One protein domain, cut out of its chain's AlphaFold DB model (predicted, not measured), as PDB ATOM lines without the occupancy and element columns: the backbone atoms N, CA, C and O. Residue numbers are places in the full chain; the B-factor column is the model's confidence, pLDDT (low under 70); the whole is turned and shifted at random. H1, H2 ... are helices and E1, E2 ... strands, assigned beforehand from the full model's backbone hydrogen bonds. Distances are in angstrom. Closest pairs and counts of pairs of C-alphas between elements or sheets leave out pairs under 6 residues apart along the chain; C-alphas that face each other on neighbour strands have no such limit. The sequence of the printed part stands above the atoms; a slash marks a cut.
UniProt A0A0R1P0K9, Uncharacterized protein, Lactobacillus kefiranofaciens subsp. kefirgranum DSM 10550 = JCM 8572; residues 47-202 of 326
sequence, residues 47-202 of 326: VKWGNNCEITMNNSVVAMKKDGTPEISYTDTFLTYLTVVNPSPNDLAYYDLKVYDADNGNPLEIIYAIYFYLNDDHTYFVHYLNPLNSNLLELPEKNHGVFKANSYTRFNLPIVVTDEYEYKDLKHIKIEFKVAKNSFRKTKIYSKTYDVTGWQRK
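Overview. This is residues 47 to 202 of the 326 residues of an uncharacterized protein of Lactobacillus kefiranofaciens subsp. kefirgranum DSM 10550 = JCM 8572 (UniProt A0A0R1P0K9). Picture a flattened, nearly closed barrel of long strands, with E1, E4 and E10 as one wall and E5, E11 and E12 as the other; the short E6 joins E10 to E5 near one end, and E1 and E12 leave the ring unpaired between them. A small, twisted four-stranded sheet, E3 E2 E7 E8, packs on the outside of the barrel at E10, its strands crossed to those of the barrel. The printed part has 156 residues with two named helices and twelve named strands, in the order E1 E2 E3 E4 E5 E6 H1 E7 E8 E9 E10 H2 E11 E12. The class is mostly strand; the eight barrel strands form a branched sheet whose neighbour pairs are antiparallel, and the small sheet is antiparallel too. The whole is compact, with a radius of gyration of the C-alphas of 16.2 A and spans of 48 by 40 by 26 A.

Along the chain. Find C-alpha 47 at (10.727, 42.702, 49.056), where E1 begins, residues 47 to 49. After it look for E2, residues 61 to 64, E3, residues 70 to 74, and E4, residues 77 to 86, which is 28.7 A long. E5, residues 92 to 101, starts at C-alpha 92 at (2.385, 51.702, 50.831) and runs 27.0 A; E6 is residues 107 to 110. Then come H1, residues 114 to 117, E7, residues 124 to 128, E8, residues 134 to 137, and E9, residues 145 to 147. E10, residues 151 to 160, runs 28.3 A, and H2 is residues 164 to 169. E11, residues 172 to 179, spans 23.2 A, and E12, residues 188 to 195, spans 23.4 A, ending at C-alpha 195 at (28.458, 41.958, 42.126).

Arrangement. Begin at E1, an edge strand of the branched, strongly twisted sheet: N 48 and O 83 of E4 are 2.8 A apart. On the other side of E4 is E10, with N 82 and O 155 at 2.8 A. E5 has E6 and E9 on one side and E11 on the other; look there for N 108 and O 99 at 2.9 A, N 94 and O 145 at 2.9 A, and N 98 and O 176 at 2.9 A. The pairing is staggered: E6 pairs with E5 over residues 107 to 108 and with E10 over 109 to 110, where N 160 and O 109 are 2.9 A apart. E5 and E6 form a hairpin, as do E11 and E12, where N 175 and O 192 are 2.9 A apart. The closest C-alphas of E1 and E12, those of Trp 49 and Lys 192, are 7.1 A apart. The two sheets make a sandwich, two sheets face to face, with strands at 50 degrees; the closest C-alphas of E8 and E10, Leu 137 and Asn 156, are 5.6 A apart. In the smaller sheet, look for N 63 and O 72 at 2.8 A in the hairpin E2 and E3, N 62 and O 126 at 2.9 A between E2 and E7, and N 127 and O 135 at 2.8 A in the hairpin E7 and E8. H1 only grazes this sheet, with residues 116 to 117; H2 is on neither sheet, only just so for the branched one, with 4 pairs of C-alphas within 10 A. H1 is too short for an O i to N i+4 pair; H2 has 0 of 2 within hydrogen-bond range and 0 of 3 O i to N i+3 pairs.

Size, cuts and confidence. The C-alphas of Pro 131 and Phe 184, the two farthest apart, are 52.1 A apart. The printed part has no cut. The link E1 to E2 is long; in it, residues 54 to 55 pair antiparallel with residues 78 to 79 of E4. The mean pLDDT of the printed part is 84.9, and residues 118 to 121, 131 to 132, 162 to 168, 182 to 186 and 198 to 202 are under 70.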
ATOM      1  N   VAL A  47       9.917  42.373  50.223       92.56
ATOM      2  CA  VAL A  47      10.727  42.702  49.056       92.56
ATOM      3  C   VAL A  47      11.550  41.482  48.689       92.56
ATOM      4  O   VAL A  47      12.193  40.884  49.554       92.56
ATOM      5  N   LYS A  48      11.514  41.105  47.415       95.50
ATOM      6  CA  LYS A  48      12.393  40.105  46.820       95.50
ATOM      7  C   LYS A  48      13.162  40.768  45.689       95.50
ATOM      8  O   LYS A  48      12.572  41.378  44.806       95.50
ATOM      9  N   TRP A  49      14.470  40.628  45.736       95.75
ATOM     10  CA  TRP A  49      15.367  41.089  44.689       95.75
ATOM     11  C   TRP A  49      15.622  39.946  43.711       95.75
ATOM     12  O   TRP A  49      15.584  38.781  44.118       95.75
ATOM     13  N   GLY A  50      15.870  40.270  42.444       91.94
ATOM     14  CA  GLY A  50      16.405  39.307  41.492       91.94
ATOM     15  C   GLY A  50      17.693  38.681  42.027       91.94
ATOM     16  O   GLY A  50      18.400  39.273  42.839       91.94
ATOM     17  N   ASN A  51      17.987  37.453  41.605       89.00
ATOM     18  CA  ASN A  51      19.193  36.771  42.075       89.00
ATOM     19  C   ASN A  51      20.457  37.457  41.541       89.00
ATOM     20  O   ASN A  51      21.408  37.649  42.293       89.00
ATOM     21  N   ASN A  52      20.417  37.880  40.274       87.69
ATOM     22  CA  ASN A  52      21.542  38.471  39.564       87.69
ATOM     23  C   ASN A  52      21.157  39.834  38.969       87.69
ATOM     24  O   ASN A  52      19.978  40.116  38.720       87.69
ATOM     25  N   CYS A  53      22.174  40.652  38.717       89.69
ATOM     26  CA  CYS A  53      22.109  41.812  37.837       89.69
ATOM     27  C   CYS A  53      23.048  41.512  36.673       89.69
ATOM     28  O   CYS A  53      24.253  41.373  36.876       89.69
ATOM     29  N   GLU A  54      22.494  41.287  35.487       86.38
ATOM     30  CA  GLU A  54      23.269  40.786  34.354       86.38
ATOM     31  C   GLU A  54      23.323  41.822  33.252       86.38
ATOM     32  O   GLU A  54      22.317  42.452  32.933       86.38
ATOM     33  N   ILE A  55      24.498  41.967  32.647       85.75
ATOM     34  CA  ILE A  55      24.613  42.770  31.447       85.75
ATOM     35  C   ILE A  55      23.835  42.119  30.303       85.75
ATOM     36  O   ILE A  55      23.910  40.907  30.072       85.75
ATOM     37  N   THR A  56      23.048  42.933  29.622       83.12
ATOM     38  CA  THR A  56      22.269  42.535  28.455       83.12
ATOM     39  C   THR A  56      23.108  42.680  27.191       83.12
ATOM     40  O   THR A  56      24.155  43.324  27.187       83.12
ATOM     41  N   MET A  57      22.676  42.049  26.099       77.62
ATOM     42  CA  MET A  57      23.356  42.236  24.818       77.62
ATOM     43  C   MET A  57      23.152  43.674  24.331       77.62
ATOM     44  O   MET A  57      22.082  44.255  24.521       77.62
ATOM     45  N   ASN A  58      24.139  44.232  23.633       77.06
ATOM     46  CA  ASN A  58      23.992  45.560  23.043       77.06
ATOM     47  C   ASN A  58      22.762  45.619  22.135       77.06
ATOM     48  O   ASN A  58      22.605  44.773  21.254       77.06
ATOM     49  N   ASN A  59      21.930  46.648  22.320       78.00
ATOM     50  CA  ASN A  59      20.682  46.880  21.585       78.00
ATOM     51  C   ASN A  59      19.561  45.873  21.860       78.00
ATOM     52  O   ASN A  59      18.588  45.814  21.112       78.00
ATOM     53  N   SER A  60      19.676  45.071  22.920       82.50
ATOM     54  CA  SER A  60      18.633  44.106  23.274       82.50
ATOM     55  C   SER A  60      17.501  44.694  24.106       82.50
ATOM     56  O   SER A  60      16.402  44.147  24.072       82.50
ATOM     57  N   VAL A  61      17.735  45.787  24.835       88.69
ATOM     58  CA  VAL A  61      16.692  46.509  25.570       88.69
ATOM     59  C   VAL A  61      16.174  47.640  24.691       88.69
ATOM     60  O   VAL A  61      16.938  48.510  24.274       88.69
ATOM     61  N   VAL A  62      14.881  47.607  24.377       88.69
ATOM     62  CA  VAL A  62      14.276  48.465  23.353       88.69
ATOM     63  C   VAL A  62      12.952  49.032  23.853       88.69
ATOM     64  O   VAL A  62      12.104  48.288  24.351       88.69
ATOM     65  N   ALA A  63      12.774  50.340  23.687       89.44
ATOM     66  CA  ALA A  63      11.487  51.015  23.775       89.44
ATOM     67  C   ALA A  63      10.746  50.838  22.443       89.44
ATOM     68  O   ALA A  63      11.289  51.138  21.377       89.44
ATOM     69  N   MET A  64       9.524  50.332  22.496       86.25
ATOM     70  CA  MET A  64       8.688  49.989  21.350       86.25
ATOM     71  C   MET A  64       7.408  50.810  21.405       86.25
ATOM     72  O   MET A  64       6.760  50.863  22.446       86.25
ATOM     73  N   LYS A  65       7.004  51.393  20.281       85.25
ATOM     74  CA  LYS A  65       5.676  51.987  20.129       85.25
ATOM     75  C   LYS A  65       4.611  50.902  20.024       85.25
ATOM     76  O   LYS A  65       4.909  49.747  19.714       85.25
ATOM     77  N   LYS A  66       3.346  51.287  20.198       80.50
ATOM     78  CA  LYS A  66       2.180  50.386  20.130       80.50
ATOM     79  C   LYS A  66       2.083  49.566  18.844       80.50
ATOM     80  O   LYS A  66       1.614  48.433  18.876       80.50
ATOM     81  N   ASP A  67       2.494  50.147  17.722       75.12
ATOM     82  CA  ASP A  67       2.495  49.509  16.401       75.12
ATOM     83  C   ASP A  67       3.632  48.484  16.223       75.12
ATOM     84  O   ASP A  67       3.766  47.874  15.164       75.12
ATOM     85  N   GLY A  68       4.446  48.272  17.260       74.75
ATOM     86  CA  GLY A  68       5.597  47.382  17.226       74.75
ATOM     87  C   GLY A  68       6.825  48.015  16.580       74.75
ATOM     88  O   GLY A  68       7.811  47.310  16.344       74.75
ATOM     89  N   THR A  69       6.811  49.320  16.305       75.94
ATOM     90  CA  THR A  69       8.002  50.012  15.817       75.94
ATOM     91  C   THR A  69       8.954  50.331  16.967       75.94
ATOM     92  O   THR A  69       8.548  50.876  17.993       75.94
ATOM     93  N   PRO A  70      10.249  50.010  16.837       78.12
ATOM     94  CA  PRO A  70      11.222  50.378  17.849       78.12
ATOM     95  C   PRO A  70      11.452  51.888  17.814       78.12
ATOM     96  O   PRO A  70      11.740  52.454  16.755       78.12
ATOM     97  N   GLU A  71      11.386  52.534  18.970       81.56
ATOM     98  CA  GLU A  71      11.623  53.963  19.160       81.56
ATOM     99  C   GLU A  71      13.098  54.208  19.499       81.56
ATOM    100  O   GLU A  71      13.839  54.782  18.695       81.56
ATOM    101  N   ILE A  72      13.549  53.664  20.633       84.12
ATOM    102  CA  ILE A  72      14.913  53.799  21.158       84.12
ATOM    103  C   ILE A  72      15.448  52.421  21.545       84.12
ATOM    104  O   ILE A  72      14.721  51.574  22.055       84.12
ATOM    105  N   SER A  73      16.735  52.200  21.291       83.62
ATOM    106  CA  SER A  73      17.458  50.979  21.637       83.62
ATOM    107  C   SER A  73      18.647  51.337  22.517       83.62
ATOM    108  O   SER A  73      19.367  52.283  22.201       83.62
ATOM    109  N   TYR A  74      18.852  50.571  23.583       83.50
ATOM    110  CA  TYR A  74      19.878  50.831  24.585       83.50
ATOM    111  C   TYR A  74      21.067  49.879  24.446       83.50
ATOM    112  O   TYR A  74      20.915  48.686  24.165       83.50
ATOM    113  N   THR A  75      22.266  50.412  24.653       79.50
ATOM    114  CA  THR A  75      23.511  49.645  24.782       79.50
ATOM    115  C   THR A  75      23.917  49.553  26.249       79.50
ATOM    116  O   THR A  75      23.366  50.270  27.084       79.50
ATOM    117  N   ASP A  76      24.808  48.609  26.569       79.75
ATOM    118  CA  ASP A  76      25.469  48.525  27.883       79.75
ATOM    119  C   ASP A  76      24.501  48.595  29.074       79.75
ATOM    120  O   ASP A  76      24.720  49.264  30.084       79.75
ATOM    121  N   THR A  77      23.373  47.899  28.928       88.25
ATOM    122  CA  THR A  77      22.300  47.903  29.917       88.25
ATOM    123  C   THR A  77      22.447  46.704  30.838       88.25
ATOM    124  O   THR A  77      22.447  45.562  30.375       88.25
ATOM    125  N   PHE A  78      22.510  46.935  32.143       91.31
ATOM    126  CA  PHE A  78      22.359  45.888  33.147       91.31
ATOM    127  C   PHE A  78      20.884  45.685  33.461       91.31
ATOM    128  O   PHE A  78      20.140  46.643  33.646       91.31
ATOM    129  N   LEU A  79      20.440  44.437  33.542       93.06
ATOM    130  CA  LEU A  79      19.053  44.113  33.829       93.06
ATOM    131  C   LEU A  79      18.947  43.281  35.101       93.06
ATOM    132  O   LEU A  79      19.569  42.228  35.262       93.06
ATOM    133  N   THR A  80      18.073  43.736  35.989       95.56
ATOM    134  CA  THR A  80      17.583  42.950  37.117       95.56
ATOM    135  C   THR A  80      16.092  43.207  37.321       95.56
ATOM    136  O   THR A  80      15.435  43.871  36.513       95.56
ATOM    137  N   TYR A  81      15.520  42.647  38.379       95.75
ATOM    138  CA  TYR A  81      14.147  42.929  38.759       95.75
ATOM    139  C   TYR A  81      13.983  43.036  40.271       95.75
ATOM    140  O   TYR A  81      14.748  42.483  41.065       95.75
ATOM    141  N   LEU A  82      12.934  43.743  40.658       95.56
ATOM    142  CA  LEU A  82      12.472  43.927  42.019       95.56
ATOM    143  C   LEU A  82      11.031  43.429  42.089       95.56
ATOM    144  O   LEU A  82      10.187  43.818  41.289       95.56
ATOM    145  N   THR A  83      10.736  42.575  43.057       96.19
ATOM    146  CA  THR A  83       9.383  42.097  43.320       96.19
ATOM    147  C   THR A  83       8.950  42.529  44.705       96.19
ATOM    148  O   THR A  83       9.615  42.256  45.708       96.19
ATOM    149  N   VAL A  84       7.795  43.171  44.763       94.50
ATOM    150  CA  VAL A  84       7.185  43.666  45.985       94.50
ATOM    151  C   VAL A  84       5.838  42.992  46.173       94.50
ATOM    152  O   VAL A  84       4.994  42.983  45.282       94.50
ATOM    153  N   VAL A  85       5.644  42.415  47.355       93.88
ATOM    154  CA  VAL A  85       4.365  41.840  47.772       93.88
ATOM    155  C   VAL A  85       3.858  42.650  48.953       93.88
ATOM    156  O   VAL A  85       4.493  42.663  50.019       93.88
ATOM    157  N   ASN A  86       2.720  43.316  48.759       92.38
ATOM    158  CA  ASN A  86       2.012  44.053  49.797       92.38
ATOM    159  C   ASN A  86       0.725  43.300  50.179       92.38
ATOM    160  O   ASN A  86      -0.338  43.605  49.655       92.38
ATOM    161  N   PRO A  87       0.786  42.322  51.101       88.31
ATOM    162  CA  PRO A  87      -0.406  41.648  51.614       88.31
ATOM    163  C   PRO A  87      -1.178  42.492  52.644       88.31
ATOM    164  O   PRO A  87      -2.103  41.987  53.273       88.31
ATOM    165  N   SER A  88      -0.754  43.731  52.916       85.69
ATOM    166  CA  SER A  88      -1.419  44.573  53.905       85.69
ATOM    167  C   SER A  88      -2.673  45.230  53.317       85.69
ATOM    168  O   SER A  88      -2.734  45.455  52.106       85.69
ATOM    169  N   PRO A  89      -3.664  45.583  54.158       85.56
ATOM    170  CA  PRO A  89      -4.893  46.229  53.698       85.56
ATOM    171  C   PRO A  89      -4.690  47.696  53.291       85.56
ATOM    172  O   PRO A  89      -5.644  48.337  52.869       85.56
ATOM    173  N   ASN A  90      -3.473  48.230  53.432       86.94
ATOM    174  CA  ASN A  90      -3.160  49.626  53.176       86.94
ATOM    175  C   ASN A  90      -2.164  49.757  52.021       86.94
ATOM    176  O   ASN A  90      -1.220  48.972  51.889       86.94
ATOM    177  N   ASP A  91      -2.355  50.803  51.228       90.38
ATOM    178  CA  ASP A  91      -1.388  51.255  50.240       90.38
ATOM    179  C   ASP A  91      -0.080  51.680  50.934       90.38
ATOM    180  O   ASP A  91      -0.087  52.290  52.009       90.38
ATOM    181  N   LEU A  92       1.059  51.359  50.321       89.62
ATOM    182  CA  LEU A  92       2.385  51.702  50.831       89.62
ATOM    183  C   LEU A  92       3.132  52.556  49.816       89.62
ATOM    184  O   LEU A  92       3.521  52.080  48.750       89.62
ATOM    185  N   ALA A  93       3.366  53.819  50.164       91.38
ATOM    186  CA  ALA A  93       4.146  54.719  49.330       91.38
ATOM    187  C   ALA A  93       5.638  54.360  49.373       91.38
ATOM    188  O   ALA A  93       6.211  54.139  50.451       91.38
ATOM    189  N   TYR A  94       6.269  54.349  48.202       93.50
ATOM    190  CA  TYR A  94       7.712  54.254  48.046       93.50
ATOM    191  C   TYR A  94       8.270  55.506  47.379       93.50
ATOM    192  O   TYR A  94       7.572  56.192  46.634       93.50
ATOM    193  N   TYR A  95       9.529  55.811  47.662       94.62
ATOM    194  CA  TYR A  95      10.223  56.973  47.121       94.62
ATOM    195  C   TYR A  95      11.733  56.754  47.119       94.62
ATOM    196  O   TYR A  95      12.226  55.827  47.765       94.62
ATOM    197  N   ASP A  96      12.460  57.622  46.411       94.19
ATOM    198  CA  ASP A  96      13.923  57.564  46.297       94.19
ATOM    199  C   ASP A  96      14.404  56.202  45.767       94.19
ATOM    200  O   ASP A  96      15.390  55.656  46.259       94.19
ATOM    201  N   LEU A  97      13.668  55.621  44.805       96.12
ATOM    202  CA  LEU A  97      14.180  54.508  44.012       96.12
ATOM    203  C   LEU A  97      15.336  55.035  43.168       96.12
ATOM    204  O   LEU A  97      15.155  55.931  42.345       96.12
ATOM    205  N   LYS A  98      16.524  54.496  43.395       95.19
ATOM    206  CA  LYS A  98      17.723  54.901  42.673       95.19
ATOM    207  C   LYS A  98      18.713  53.761  42.567       95.19
ATOM    208  O   LYS A  98      18.663  52.785  43.324       95.19
ATOM    209  N   VAL A  99      19.617  53.938  41.621       94.81
ATOM    210  CA  VAL A  99      20.709  53.026  41.334       94.81
ATOM    211  C   VAL A  99      21.996  53.831  41.349       94.81
ATOM    212  O   VAL A  99      22.013  54.984  40.926       94.81
ATOM    213  N   TYR A 100      23.048  53.257  41.911       92.88
ATOM    214  CA  TYR A 100      24.361  53.879  41.964       92.88
ATOM    215  C   TYR A 100      25.447  52.812  42.025       92.88
ATOM    216  O   TYR A 100      25.195  51.668  42.431       92.88
ATOM    217  N   ASP A 101      26.648  53.196  41.625       91.81
ATOM    218  CA  ASP A 101      27.849  52.407  41.851       91.81
ATOM    219  C   ASP A 101      28.138  52.370  43.360       91.81
ATOM    220  O   ASP A 101      28.235  53.400  44.034       91.81
ATOM    221  N   ALA A 102      28.202  51.163  43.919       92.50
ATOM    222  CA  ALA A 102      28.354  50.971  45.354       92.50
ATOM    223  C   ALA A 102      29.745  51.372  45.870       92.50
ATOM    224  O   ALA A 102      29.873  51.616  47.073       92.50
ATOM    225  N   ASP A 103      30.752  51.422  44.993       90.75
ATOM    226  CA  ASP A 103      32.146  51.654  45.365       90.75
ATOM    227  C   ASP A 103      32.472  53.154  45.463       90.75
ATOM    228  O   ASP A 103      33.162  53.571  46.395       90.75
ATOM    229  N   ASN A 104      31.951  53.980  44.549       88.00
ATOM    230  CA  ASN A 104      32.198  55.433  44.515       88.00
ATOM    231  C   ASN A 104      30.955  56.295  44.830       88.00
ATOM    232  O   ASN A 104      31.097  57.479  45.130       88.00
ATOM    233  N   GLY A 105      29.748  55.718  44.822       87.44
ATOM    234  CA  GLY A 105      28.493  56.427  45.087       87.44
ATOM    235  C   GLY A 105      27.922  57.208  43.898       87.44
ATOM    236  O   GLY A 105      26.932  57.922  44.083       87.44
ATOM    237  N   ASN A 106      28.507  57.083  42.704       88.94
ATOM    238  CA  ASN A 106      28.041  57.776  41.507       88.94
ATOM    239  C   ASN A 106      26.666  57.245  41.074       88.94
ATOM    240  O   ASN A 106      26.458  56.027  41.057       88.94
ATOM    241  N   PRO A 107      25.708  58.126  40.737       89.88
ATOM    242  CA  PRO A 107      24.390  57.701  40.292       89.88
ATOM    243  C   PRO A 107      24.481  56.991  38.940       89.88
ATOM    244  O   PRO A 107      25.152  57.464  38.035       89.88
ATOM    245  N   LEU A 108      23.752  55.885  38.803       90.62
ATOM    246  CA  LEU A 108      23.567  55.185  37.535       90.62
ATOM    247  C   LEU A 108      22.158  55.456  37.012       90.62
ATOM    248  O   LEU A 108      21.201  55.561  37.791       90.62
ATOM    249  N   GLU A 109      22.017  55.549  35.694       90.56
ATOM    250  CA  GLU A 109      20.725  55.809  35.073       90.56
ATOM    251  C   GLU A 109      19.849  54.551  35.090       90.56
ATOM    252  O   GLU A 109      20.293  53.442  34.801       90.56
ATOM    253  N   ILE A 110      18.573  54.722  35.426       92.81
ATOM    254  CA  ILE A 110      17.551  53.682  35.323       92.81
ATOM    255  C   ILE A 110      16.399  54.214  34.480       92.81
ATOM    256  O   ILE A 110      15.963  55.354  34.651       92.81
ATOM    257  N   ILE A 111      15.889  53.377  33.579       91.69
ATOM    258  CA  ILE A 111      14.794  53.777  32.696       91.69
ATOM    259  C   ILE A 111      13.476  53.763  33.477       91.69
ATOM    260  O   ILE A 111      13.088  52.746  34.058       91.69
ATOM    261  N   TYR A 112      12.768  54.891  33.438       91.62
ATOM    262  CA  TYR A 112      11.410  55.040  33.952       91.62
ATOM    263  C   TYR A 112      10.411  55.178  32.803       91.62
ATOM    264  O   TYR A 112      10.668  55.901  31.840       91.62
ATOM    265  N   ALA A 113       9.247  54.534  32.922       88.81
ATOM    266  CA  ALA A 113       8.251  54.536  31.847       88.81
ATOM    267  C   ALA A 113       7.714  55.947  31.529       88.81
ATOM    268  O   ALA A 113       7.449  56.253  30.368       88.81
ATOM    269  N   ILE A 114       7.622  56.843  32.526       85.44
ATOM    270  CA  ILE A 114       7.062  58.187  32.310       85.44
ATOM    271  C   ILE A 114       7.834  59.025  31.288       85.44
ATOM    272  O   ILE A 114       7.243  59.895  30.653       85.44
ATOM    273  N   TYR A 115       9.133  58.777  31.106       84.00
ATOM    274  CA  TYR A 115       9.932  59.539  30.142       84.00
ATOM    275  C   TYR A 115       9.440  59.370  28.698       84.00
ATOM    276  O   TYR A 115       9.766  60.194  27.850       84.00
ATOM    277  N   PHE A 116       8.613  58.355  28.440       81.56
ATOM    278  CA  PHE A 116       8.099  58.009  27.118       81.56
ATOM    279  C   PHE A 116       6.637  58.414  26.932       81.56
ATOM    280  O   PHE A 116       6.251  58.817  25.839       81.56
ATOM    281  N   TYR A 117       5.858  58.444  28.017       76.50
ATOM    282  CA  TYR A 117       4.458  58.885  27.991       76.50
ATOM    283  C   TYR A 117       4.290  60.354  27.583       76.50
ATOM    284  O   TYR A 117       3.223  60.761  27.150       76.50
ATOM    285  N   LEU A 118       5.345  61.171  27.667       64.38
ATOM    286  CA  LEU A 118       5.292  62.555  27.181       64.38
ATOM    287  C   LEU A 118       5.086  62.652  25.661       64.38
ATOM    288  O   LEU A 118       4.550  63.655  25.194       64.38
ATOM    289  N   ASN A 119       5.508  61.631  24.908       61.19
ATOM    290  CA  ASN A 119       5.439  61.609  23.447       61.19
ATOM    291  C   ASN A 119       4.453  60.554  22.917       61.19
ATOM    292  O   ASN A 119       3.884  60.755  21.845       61.19
ATOM    293  N   ASP A 120       4.257  59.446  23.646       65.69
ATOM    294  CA  ASP A 120       3.334  58.360  23.296       65.69
ATOM    295  C   ASP A 120       2.922  57.575  24.564       65.69
ATOM    296  O   ASP A 120       3.739  56.903  25.198       65.69
ATOM    297  N   ASP A 121       1.636  57.622  24.932       65.06
ATOM    298  CA  ASP A 121       1.060  56.916  26.096       65.06
ATOM    299  C   ASP A 121       1.090  55.378  25.959       65.06
ATOM    300  O   ASP A 121       0.586  54.645  26.821       65.06
ATOM    301  N   HIS A 122       1.615  54.855  24.852       74.50
ATOM    302  CA  HIS A 122       1.579  53.435  24.527       74.50
ATOM    303  C   HIS A 122       2.954  52.807  24.273       74.50
ATOM    304  O   HIS A 122       3.018  51.679  23.770       74.50
ATOM    305  N   THR A 123       4.045  53.483  24.645       85.44
ATOM    306  CA  THR A 123       5.383  52.886  24.587       85.44
ATOM    307  C   THR A 123       5.530  51.759  25.614       85.44
ATOM    308  O   THR A 123       5.238  51.920  26.800       85.44
ATOM    309  N   TYR A 124       6.015  50.602  25.163       89.06
ATOM    310  CA  TYR A 124       6.326  49.441  25.995       89.06
ATOM    311  C   TYR A 124       7.780  49.006  25.814       89.06
ATOM    312  O   TYR A 124       8.413  49.294  24.804       89.06
ATOM    313  N   PHE A 125       8.332  48.297  26.797       91.56
ATOM    314  CA  PHE A 125       9.749  47.938  26.806       91.56
ATOM    315  C   PHE A 125       9.951  46.448  26.632       91.56
ATOM    316  O   PHE A 125       9.240  45.638  27.221       91.56
ATOM    317  N   VAL A 126      10.955  46.081  25.846       91.62
ATOM    318  CA  VAL A 126      11.260  44.688  25.533       91.62
ATOM    319  C   VAL A 126      12.744  44.425  25.739       91.62
ATOM    320  O   VAL A 126      13.577  45.252  25.386       91.62
ATOM    321  N   HIS A 127      13.074  43.254  26.284       90.81
ATOM    322  CA  HIS A 127      14.428  42.710  26.303       90.81
ATOM    323  C   HIS A 127      14.516  41.480  25.395       90.81
ATOM    324  O   HIS A 127      13.927  40.439  25.695       90.81
ATOM    325  N   TYR A 128      15.269  41.587  24.306       84.12
ATOM    326  CA  TYR A 128      15.567  40.487  23.394       84.12
ATOM    327  C   TYR A 128      16.660  39.580  23.970       84.12
ATOM    328  O   TYR A 128      17.822  39.956  24.061       84.12
ATOM    329  N   LEU A 129      16.302  38.343  24.314       79.81
ATOM    330  CA  LEU A 129      17.281  37.311  24.680       79.81
ATOM    331  C   LEU A 129      18.019  36.786  23.440       79.81
ATOM    332  O   LEU A 129      19.163  36.341  23.521       79.81
ATOM    333  N   ASN A 130      17.316  36.779  22.309       73.81
ATOM    334  CA  ASN A 130      17.798  36.488  20.964       73.81
ATOM    335  C   ASN A 130      16.753  37.018  19.948       73.81
ATOM    336  O   ASN A 130      15.684  37.460  20.373       73.81
ATOM    337  N   PRO A 131      17.004  36.956  18.626       66.81
ATOM    338  CA  PRO A 131      16.052  37.434  17.621       66.81
ATOM    339  C   PRO A 131      14.645  36.807  17.673       66.81
ATOM    340  O   PRO A 131      13.704  37.400  17.159       66.81
ATOM    341  N   LEU A 132      14.475  35.625  18.279       66.19
ATOM    342  CA  LEU A 132      13.186  34.923  18.379       66.19
ATOM    343  C   LEU A 132      12.485  35.103  19.724       66.19
ATOM    344  O   LEU A 132      11.266  34.987  19.800       66.19
ATOM    345  N   ASN A 133      13.250  35.347  20.787       77.06
ATOM    346  CA  ASN A 133      12.743  35.348  22.147       77.06
ATOM    347  C   ASN A 133      12.981  36.698  22.791       77.06
ATOM    348  O   ASN A 133      14.119  37.149  22.948       77.06
ATOM    349  N   SER A 134      11.892  37.287  23.257       85.56
ATOM    350  CA  SER A 134      11.916  38.563  23.937       85.56
ATOM    351  C   SER A 134      10.995  38.554  25.145       85.56
ATOM    352  O   SER A 134       9.921  37.956  25.100       85.56
ATOM    353  N   ASN A 135      11.392  39.254  26.197       89.94
ATOM    354  CA  ASN A 135      10.574  39.452  27.384       89.94
ATOM    355  C   ASN A 135      10.039  40.879  27.408       89.94
ATOM    356  O   ASN A 135      10.809  41.822  27.228       89.94
ATOM    357  N   LEU A 136       8.747  41.033  27.691       92.44
ATOM    358  CA  LEU A 136       8.184  42.327  28.061       92.44
ATOM    359  C   LEU A 136       8.786  42.767  29.404       92.44
ATOM    360  O   LEU A 136       8.895  41.960  30.332       92.44
ATOM    361  N   LEU A 137       9.203  44.027  29.493       93.81
ATOM    362  CA  LEU A 137       9.752  44.631  30.699       93.81
ATOM    363  C   LEU A 137       8.699  45.526  31.354       93.81
ATOM    364  O   LEU A 137       8.262  46.519  30.777       93.81
ATOM    365  N   GLU A 138       8.333  45.196  32.589       93.38
ATOM    366  CA  GLU A 138       7.451  46.013  33.423       93.38
ATOM    367  C   GLU A 138       8.296  47.064  34.151       93.38
ATOM    368  O   GLU A 138       8.868  46.785  35.202       93.38
ATOM    369  N   LEU A 139       8.448  48.258  33.581       94.00
ATOM    370  CA  LEU A 139       9.273  49.307  34.189       94.00
ATOM    371  C   LEU A 139       8.539  50.032  35.327       94.00
ATOM    372  O   LEU A 139       7.315  50.175  35.282       94.00
ATOM    373  N   PRO A 140       9.261  50.554  36.334       93.81
ATOM    374  CA  PRO A 140       8.676  51.522  37.250       93.81
ATOM    375  C   PRO A 140       8.307  52.803  36.487       93.81
ATOM    376  O   PRO A 140       9.069  53.290  35.654       93.81
ATOM    377  N   GLU A 141       7.152  53.394  36.796       91.06
ATOM    378  CA  GLU A 141       6.736  54.648  36.151       91.06
ATOM    379  C   GLU A 141       7.633  55.826  36.538       91.06
ATOM    380  O   GLU A 141       7.928  56.671  35.699       91.06
ATOM    381  N   LYS A 142       8.055  55.889  37.806       93.69
ATOM    382  CA  LYS A 142       8.868  56.957  38.409       93.69
ATOM    383  C   LYS A 142       9.750  56.395  39.527       93.69
ATOM    384  O   LYS A 142       9.531  55.284  40.021       93.69
ATOM    385  N   ASN A 143      10.663  57.229  40.032       94.44
ATOM    386  CA  ASN A 143      11.468  56.947  41.229       94.44
ATOM    387  C   ASN A 143      10.661  56.898  42.552       94.44
ATOM    388  O   ASN A 143      11.220  56.680  43.630       94.44
ATOM    389  N   HIS A 144       9.352  57.122  42.493       94.69
ATOM    390  CA  HIS A 144       8.415  57.056  43.606       94.69
ATOM    391  C   HIS A 144       7.063  56.543  43.112       94.69
ATOM    392  O   HIS A 144       6.777  56.572  41.917       94.69
ATOM    393  N   GLY A 145       6.217  56.096  44.032       94.44
ATOM    394  CA  GLY A 145       4.901  55.580  43.690       94.44
ATOM    395  C   GLY A 145       4.231  54.896  44.869       94.44
ATOM    396  O   GLY A 145       4.585  55.119  46.029       94.44
ATOM    397  N   VAL A 146       3.242  54.057  44.570       93.75
ATOM    398  CA  VAL A 146       2.436  53.375  45.583       93.75
ATOM    399  C   VAL A 146       2.356  51.890  45.273       93.75
ATOM    400  O   VAL A 146       1.877  51.488  44.217       93.75
ATOM    401  N   PHE A 147       2.767  51.067  46.233       93.12
ATOM    402  CA  PHE A 147       2.446  49.647  46.239       93.12
ATOM    403  C   PHE A 147       1.041  49.466  46.799       93.12
ATOM    404  O   PHE A 147       0.799  49.729  47.981       93.12
ATOM    405  N   LYS A 148       0.111  49.037  45.948       93.44
ATOM    406  CA  LYS A 148      -1.300  48.895  46.310       93.44
ATOM    407  C   LYS A 148      -1.528  47.855  47.404       93.44
ATOM    408  O   LYS A 148      -0.747  46.919  47.565       93.44
ATOM    409  N   ALA A 149      -2.575  48.049  48.198       91.81
ATOM    410  CA  ALA A 149      -3.025  47.065  49.172       91.81
ATOM    411  C   ALA A 149      -3.349  45.728  48.489       91.81
ATOM    412  O   ALA A 149      -3.904  45.702  47.391       91.81
ATOM    413  N   ASN A 150      -3.032  44.618  49.159       91.25
ATOM    414  CA  ASN A 150      -3.254  43.252  48.668       91.25
ATOM    415  C   ASN A 150      -2.715  42.986  47.248       91.25
ATOM    416  O   ASN A 150      -3.308  42.213  46.496       91.25
ATOM    417  N   SER A 151      -1.601  43.619  46.872       93.62
ATOM    418  CA  SER A 151      -1.064  43.532  45.517       93.62
ATOM    419  C   SER A 151       0.280  42.812  45.435       93.62
ATOM    420  O   SER A 151       1.055  42.695  46.395       93.62
ATOM    421  N   TYR A 152       0.551  42.348  44.220       94.50
ATOM    422  CA  TYR A 152       1.852  41.904  43.756       94.50
ATOM    423  C   TYR A 152       2.330  42.893  42.692       94.50
ATOM    424  O   TYR A 152       1.588  43.204  41.764       94.50
ATOM    425  N   THR A 153       3.557  43.383  42.825       95.06
ATOM    426  CA  THR A 153       4.165  44.313  41.870       95.06
ATOM    427  C   THR A 153       5.554  43.814  41.507       95.06
ATOM    428  O   THR A 153       6.349  43.476  42.389       95.06
ATOM    429  N   ARG A 154       5.864  43.770  40.212       94.81
ATOM    430  CA  ARG A 154       7.200  43.474  39.705       94.81
ATOM    431  C   ARG A 154       7.678  44.660  38.881       94.81
ATOM    432  O   ARG A 154       6.937  45.187  38.070       94.81
ATOM    433  N   PHE A 155       8.916  45.062  39.118       95.81
ATOM    434  CA  PHE A 155       9.615  46.037  38.303       95.81
ATOM    435  C   PHE A 155      10.837  45.379  37.683       95.81
ATOM    436  O   PHE A 155      11.680  44.831  38.395       95.81
ATOM    437  N   ASN A 156      10.944  45.428  36.366       96.38
ATOM    438  CA  ASN A 156      12.192  45.256  35.651       96.38
ATOM    439  C   ASN A 156      12.978  46.565  35.746       96.38
ATOM    440  O   ASN A 156      12.433  47.642  35.529       96.38
ATOM    441  N   LEU A 157      14.255  46.460  36.100       96.38
ATOM    442  CA  LEU A 157      15.133  47.598  36.338       96.38
ATOM    443  C   LEU A 157      16.279  47.545  35.313       96.38
ATOM    444  O   LEU A 157      17.320  46.958  35.618       96.38
ATOM    445  N   PRO A 158      16.070  48.049  34.083       94.81
ATOM    446  CA  PRO A 158      17.139  48.259  33.118       94.81
ATOM    447  C   PRO A 158      17.953  49.490  33.531       94.81
ATOM    448  O   PRO A 158      17.434  50.603  33.631       94.81
ATOM    449  N   ILE A 159      19.226  49.255  33.803       93.56
ATOM    450  CA  ILE A 159      20.193  50.232  34.285       93.56
ATOM    451  C   ILE A 159      21.135  50.522  33.131       93.56
ATOM    452  O   ILE A 159      21.826  49.617  32.666       93.56
ATOM    453  N   VAL A 160      21.120  51.757  32.652       88.94
ATOM    454  CA  VAL A 160      21.901  52.195  31.498       88.94
ATOM    455  C   VAL A 160      23.182  52.834  32.012       88.94
ATOM    456  O   VAL A 160      23.143  53.689  32.896       88.94
ATOM    457  N   VAL A 161      24.317  52.406  31.467       82.12
ATOM    458  CA  VAL A 161      25.609  53.043  31.724       82.12
ATOM    459  C   VAL A 161      25.927  53.917  30.520       82.12
ATOM    460  O   VAL A 161      26.145  53.409  29.424       82.12
ATOM    461  N   THR A 162      25.867  55.234  30.703       67.50
ATOM    462  CA  THR A 162      25.995  56.206  29.607       67.50
ATOM    463  C   THR A 162      27.433  56.633  29.334       67.50
ATOM    464  O   THR A 162      27.713  57.114  28.239       67.50
ATOM    465  N   ASP A 163      28.334  56.478  30.305       65.88
ATOM    466  CA  ASP A 163      29.738  56.865  30.176       65.88
ATOM    467  C   ASP A 163      30.643  55.629  30.024       65.88
ATOM    468  O   ASP A 163      30.695  54.744  30.884       65.88
ATOM    469  N   GLU A 164      31.397  55.578  28.922       57.19
ATOM    470  CA  GLU A 164      32.387  54.529  28.648       57.19
ATOM    471  C   GLU A 164      33.488  54.451  29.723       57.19
ATOM    472  O   GLU A 164      34.100  53.389  29.905       57.19
ATOM    473  N   TYR A 165      33.749  55.547  30.446       56.12
ATOM    474  CA  TYR A 165      34.718  55.589  31.543       56.12
ATOM    475  C   TYR A 165      34.144  55.046  32.862       56.12
ATOM    476  O   TYR A 165      34.880  54.398  33.604       56.12
ATOM    477  N   GLU A 166      32.843  55.217  33.126       57.81
ATOM    478  CA  GLU A 166      32.154  54.600  34.279       57.81
ATOM    479  C   GLU A 166      32.043  53.081  34.118       57.81
ATOM    480  O   GLU A 166      32.134  52.318  35.080       57.81
ATOM    481  N   TYR A 167      31.902  52.633  32.871       61.59
ATOM    482  CA  TYR A 167      31.726  51.234  32.520       61.59
ATOM    483  C   TYR A 167      32.929  50.366  32.917       61.59
ATOM    484  O   TYR A 167      32.741  49.303  33.502       61.59
ATOM    485  N   LYS A 168      34.171  50.806  32.663       64.69
ATOM    486  CA  LYS A 168      35.379  49.960  32.809       64.69
ATOM    487  C   LYS A 168      35.694  49.518  34.237       64.69
ATOM    488  O   LYS A 168      36.265  48.442  34.405       64.69
ATOM    489  N   ASP A 169      35.295  50.292  35.239       75.62
ATOM    490  CA  ASP A 169      35.601  50.000  36.642       75.62
ATOM    491  C   ASP A 169      34.374  49.592  37.464       75.62
ATOM    492  O   ASP A 169      34.515  49.283  38.649       75.62
ATOM    493  N   LEU A 170      33.187  49.510  36.847       85.00
ATOM    494  CA  LEU A 170      31.956  49.141  37.539       85.00
ATOM    495  C   LEU A 170      31.987  47.673  37.991       85.00
ATOM    496  O   LEU A 170      31.895  46.739  37.183       85.00
ATOM    497  N   LYS A 171      32.087  47.475  39.309       89.12
ATOM    498  CA  LYS A 171      32.108  46.152  39.963       89.12
ATOM    499  C   LYS A 171      30.837  45.872  40.739       89.12
ATOM    500  O   LYS A 171      30.372  44.734  40.747       89.12
ATOM    501  N   HIS A 172      30.264  46.898  41.364       92.81
ATOM    502  CA  HIS A 172      29.129  46.736  42.255       92.81
ATOM    503  C   HIS A 172      28.013  47.718  41.928       92.81
ATOM    504  O   HIS A 172      28.165  48.927  42.054       92.81
ATOM    505  N   ILE A 173      26.842  47.187  41.592       94.00
ATOM    506  CA  ILE A 173      25.638  47.993  41.391       94.00
ATOM    507  C   ILE A 173      24.774  47.884  42.638       94.00
ATOM    508  O   ILE A 173      24.378  46.781  43.031       94.00
ATOM    509  N   LYS A 174      24.432  49.017  43.250       95.69
ATOM    510  CA  LYS A 174      23.499  49.068  44.375       95.69
ATOM    511  C   LYS A 174      22.189  49.715  43.963       95.69
ATOM    512  O   LYS A 174      22.155  50.815  43.425       95.69
ATOM    513  N   ILE A 175      21.100  49.022  44.270       96.88
ATOM    514  CA  ILE A 175      19.736  49.513  44.083       96.88
ATOM    515  C   ILE A 175      19.139  49.749  45.458       96.88
ATOM    516  O   ILE A 175      19.226  48.875  46.330       96.88
ATOM    517  N   GLU A 176      18.516  50.904  45.662       96.25
ATOM    518  CA  GLU A 176      17.795  51.193  46.897       96.25
ATOM    519  C   GLU A 176      16.496  51.945  46.659       96.25
ATOM    520  O   GLU A 176      16.358  52.673  45.683       96.25
ATOM    521  N   PHE A 177      15.550  51.765  47.576       95.69
ATOM    522  CA  PHE A 177      14.364  52.599  47.691       95.69
ATOM    523  C   PHE A 177      13.902  52.675  49.144       95.69
ATOM    524  O   PHE A 177      14.248  51.851  50.003       95.69
ATOM    525  N   LYS A 178      13.084  53.680  49.426       93.62
ATOM    526  CA  LYS A 178      12.522  53.960  50.745       93.62
ATOM    527  C   LYS A 178      11.031  53.678  50.742       93.62
ATOM    528  O   LYS A 178      10.348  53.961  49.766       93.62
ATOM    529  N   VAL A 179      10.518  53.145  51.849       90.81
ATOM    530  CA  VAL A 179       9.076  52.967  52.064       90.81
ATOM    531  C   VAL A 179       8.638  53.806  53.251       90.81
ATOM    532  O   VAL A 179       9.217  53.711  54.344       90.81
ATOM    533  N   ALA A 180       7.588  54.599  53.042       80.50
ATOM    534  CA  ALA A 180       6.925  55.338  54.103       80.50
ATOM    535  C   ALA A 180       6.198  54.339  55.012       80.50
ATOM    536  O   ALA A 180       5.130  53.828  54.681       80.50
ATOM    537  N   LYS A 181       6.793  54.017  56.163       73.06
ATOM    538  CA  LYS A 181       6.131  53.218  57.195       73.06
ATOM    539  C   LYS A 181       5.786  54.118  58.368       73.06
ATOM    540  O   LYS A 181       6.653  54.795  58.914       73.06
ATOM    541  N   ASN A 182       4.520  54.078  58.773       56.47
ATOM    542  CA  ASN A 182       3.990  54.845  59.895       56.47
ATOM    543  C   ASN A 182       4.435  54.213  61.232       56.47
ATOM    544  O   ASN A 182       3.653  53.612  61.961       56.47
ATOM    545  N   SER A 183       5.738  54.241  61.509       55.41
ATOM    546  CA  SER A 183       6.338  53.757  62.754       55.41
ATOM    547  C   SER A 183       7.187  54.875  63.327       55.41
ATOM    548  O   SER A 183       8.332  55.003  62.903       55.41
ATOM    549  N   PHE A 184       6.598  55.651  64.242       53.56
ATOM    550  CA  PHE A 184       7.116  56.626  65.222       53.56
ATOM    551  C   PHE A 184       8.430  57.415  65.011       53.56
ATOM    552  O   PHE A 184       8.677  58.266  65.856       53.56
ATOM    553  N   ARG A 185       9.248  57.212  63.959       53.72
ATOM    554  CA  ARG A 185      10.378  58.056  63.499       53.72
ATOM    555  C   ARG A 185      11.269  57.493  62.373       53.72
ATOM    556  O   ARG A 185      12.264  58.145  62.071       53.72
ATOM    557  N   LYS A 186      11.019  56.329  61.751       65.06
ATOM    558  CA  LYS A 186      11.977  55.792  60.751       65.06
ATOM    559  C   LYS A 186      11.336  55.289  59.459       65.06
ATOM    560  O   LYS A 186      10.590  54.312  59.454       65.06
ATOM    561  N   THR A 187      11.729  55.917  58.354       77.88
ATOM    562  CA  THR A 187      11.642  55.359  57.004       77.88
ATOM    563  C   THR A 187      12.404  54.043  56.949       77.88
ATOM    564  O   THR A 187      13.542  53.960  57.420       77.88
ATOM    565  N   LYS A 188      11.803  53.011  56.354       86.81
ATOM    566  CA  LYS A 188      12.507  51.751  56.124       86.81
ATOM    567  C   LYS A 188      13.160  51.785  54.745       86.81
ATOM    568  O   LYS A 188      12.474  52.004  53.751       86.81
ATOM    569  N   ILE A 189      14.473  51.573  54.716       91.25
ATOM    570  CA  ILE A 189      15.271  51.495  53.490       91.25
ATOM    571  C   ILE A 189      15.366  50.027  53.080       91.25
ATOM    572  O   ILE A 189      15.655  49.165  53.914       91.25
ATOM    573  N   TYR A 190      15.115  49.753  51.806       93.62
ATOM    574  CA  TYR A 190      15.363  48.461  51.184       93.62
ATOM    575  C   TYR A 190      16.444  48.650  50.136       93.62
ATOM    576  O   TYR A 190      16.323  49.520  49.280       93.62
ATOM    577  N   SER A 191      17.491  47.837  50.201       95.50
ATOM    578  CA  SER A 191      18.574  47.891  49.229       95.50
ATOM    579  C   SER A 191      19.146  46.512  48.941       95.50
ATOM    580  O   SER A 191      19.005  45.577  49.739       95.50
ATOM    581  N   LYS A 192      19.777  46.393  47.777       96.56
ATOM    582  CA  LYS A 192      20.539  45.224  47.357       96.56
ATOM    583  C   LYS A 192      21.740  45.688  46.547       96.56
ATOM    584  O   LYS A 192      21.588  46.481  45.624       96.56
ATOM    585  N   THR A 193      22.906  45.164  46.900       96.69
ATOM    586  CA  THR A 193      24.125  45.292  46.104       96.69
ATOM    587  C   THR A 193      24.324  44.012  45.304       96.69
ATOM    588  O   THR A 193      24.156  42.909  45.844       96.69
ATOM    589  N   TYR A 194      24.650  44.173  44.030       94.75
ATOM    590  CA  TYR A 194      24.997  43.109  43.104       94.75
ATOM    591  C   TYR A 194      26.464  43.229  42.735       94.75
ATOM    592  O   TYR A 194      26.922  44.316  42.401       94.75
ATOM    593  N   ASP A 195      27.163  42.103  42.771       91.81
ATOM    594  CA  ASP A 195      28.458  41.958  42.126       91.81
ATOM    595  C   ASP A 195      28.207  41.725  40.633       91.81
ATOM    596  O   ASP A 195      27.545  40.755  40.250       91.81
ATOM    597  N   VAL A 196      28.666  42.663  39.811       87.88
ATOM    598  CA  VAL A 196      28.581  42.583  38.350       87.88
ATOM    599  C   VAL A 196      29.926  42.235  37.719       87.88
ATOM    600  O   VAL A 196      30.021  42.161  36.496       87.88
ATOM    601  N   THR A 197      30.967  41.966  38.514       83.12
ATOM    602  CA  THR A 197      32.298  41.631  38.002       83.12
ATOM    603  C   THR A 197      32.267  40.451  37.028       83.12
ATOM    604  O   THR A 197      31.436  39.546  37.085       83.12
ATOM    605  N   GLY A 198      33.184  40.476  36.058       68.81
ATOM    606  CA  GLY A 198      33.252  39.446  35.023       68.81
ATOM    607  C   GLY A 198      32.280  39.645  33.860       68.81
ATOM    608  O   GLY A 198      32.373  38.885  32.895       68.81
ATOM    609  N   TRP A 199      31.439  40.688  33.867       68.25
ATOM    610  CA  TRP A 199      30.709  41.118  32.666       68.25
ATOM    611  C   TRP A 199      31.680  41.373  31.493       68.25
ATOM    612  O   TRP A 199      31.437  40.907  30.386       68.25
ATOM    613  N   GLN A 200      32.859  41.940  31.780       62.22
ATOM    614  CA  GLN A 200      33.976  42.164  30.841       62.22
ATOM    615  C   GLN A 200      34.518  40.878  30.208       62.22
ATOM    616  O   GLN A 200      35.111  40.896  29.133       62.22
ATOM    617  N   ARG A 201      34.369  39.753  30.919       51.50
ATOM    618  CA  ARG A 201      34.873  38.434  30.524       51.50
ATOM    619  C   ARG A 201      33.796  37.558  29.904       51.50
ATOM    620  O   ARG A 201      34.122  36.457  29.472       51.50
ATOM    621  N   LYS A 202      32.532  37.994  29.879       54.41
ATOM    622  CA  LYS A 202      31.509  37.329  29.078       54.41
ATOM    623  C   LYS A 202      31.744  37.786  27.638       54.41
ATOM    624  O   LYS A 202      31.400  38.925  27.331       54.41
TER     625      LYS A 202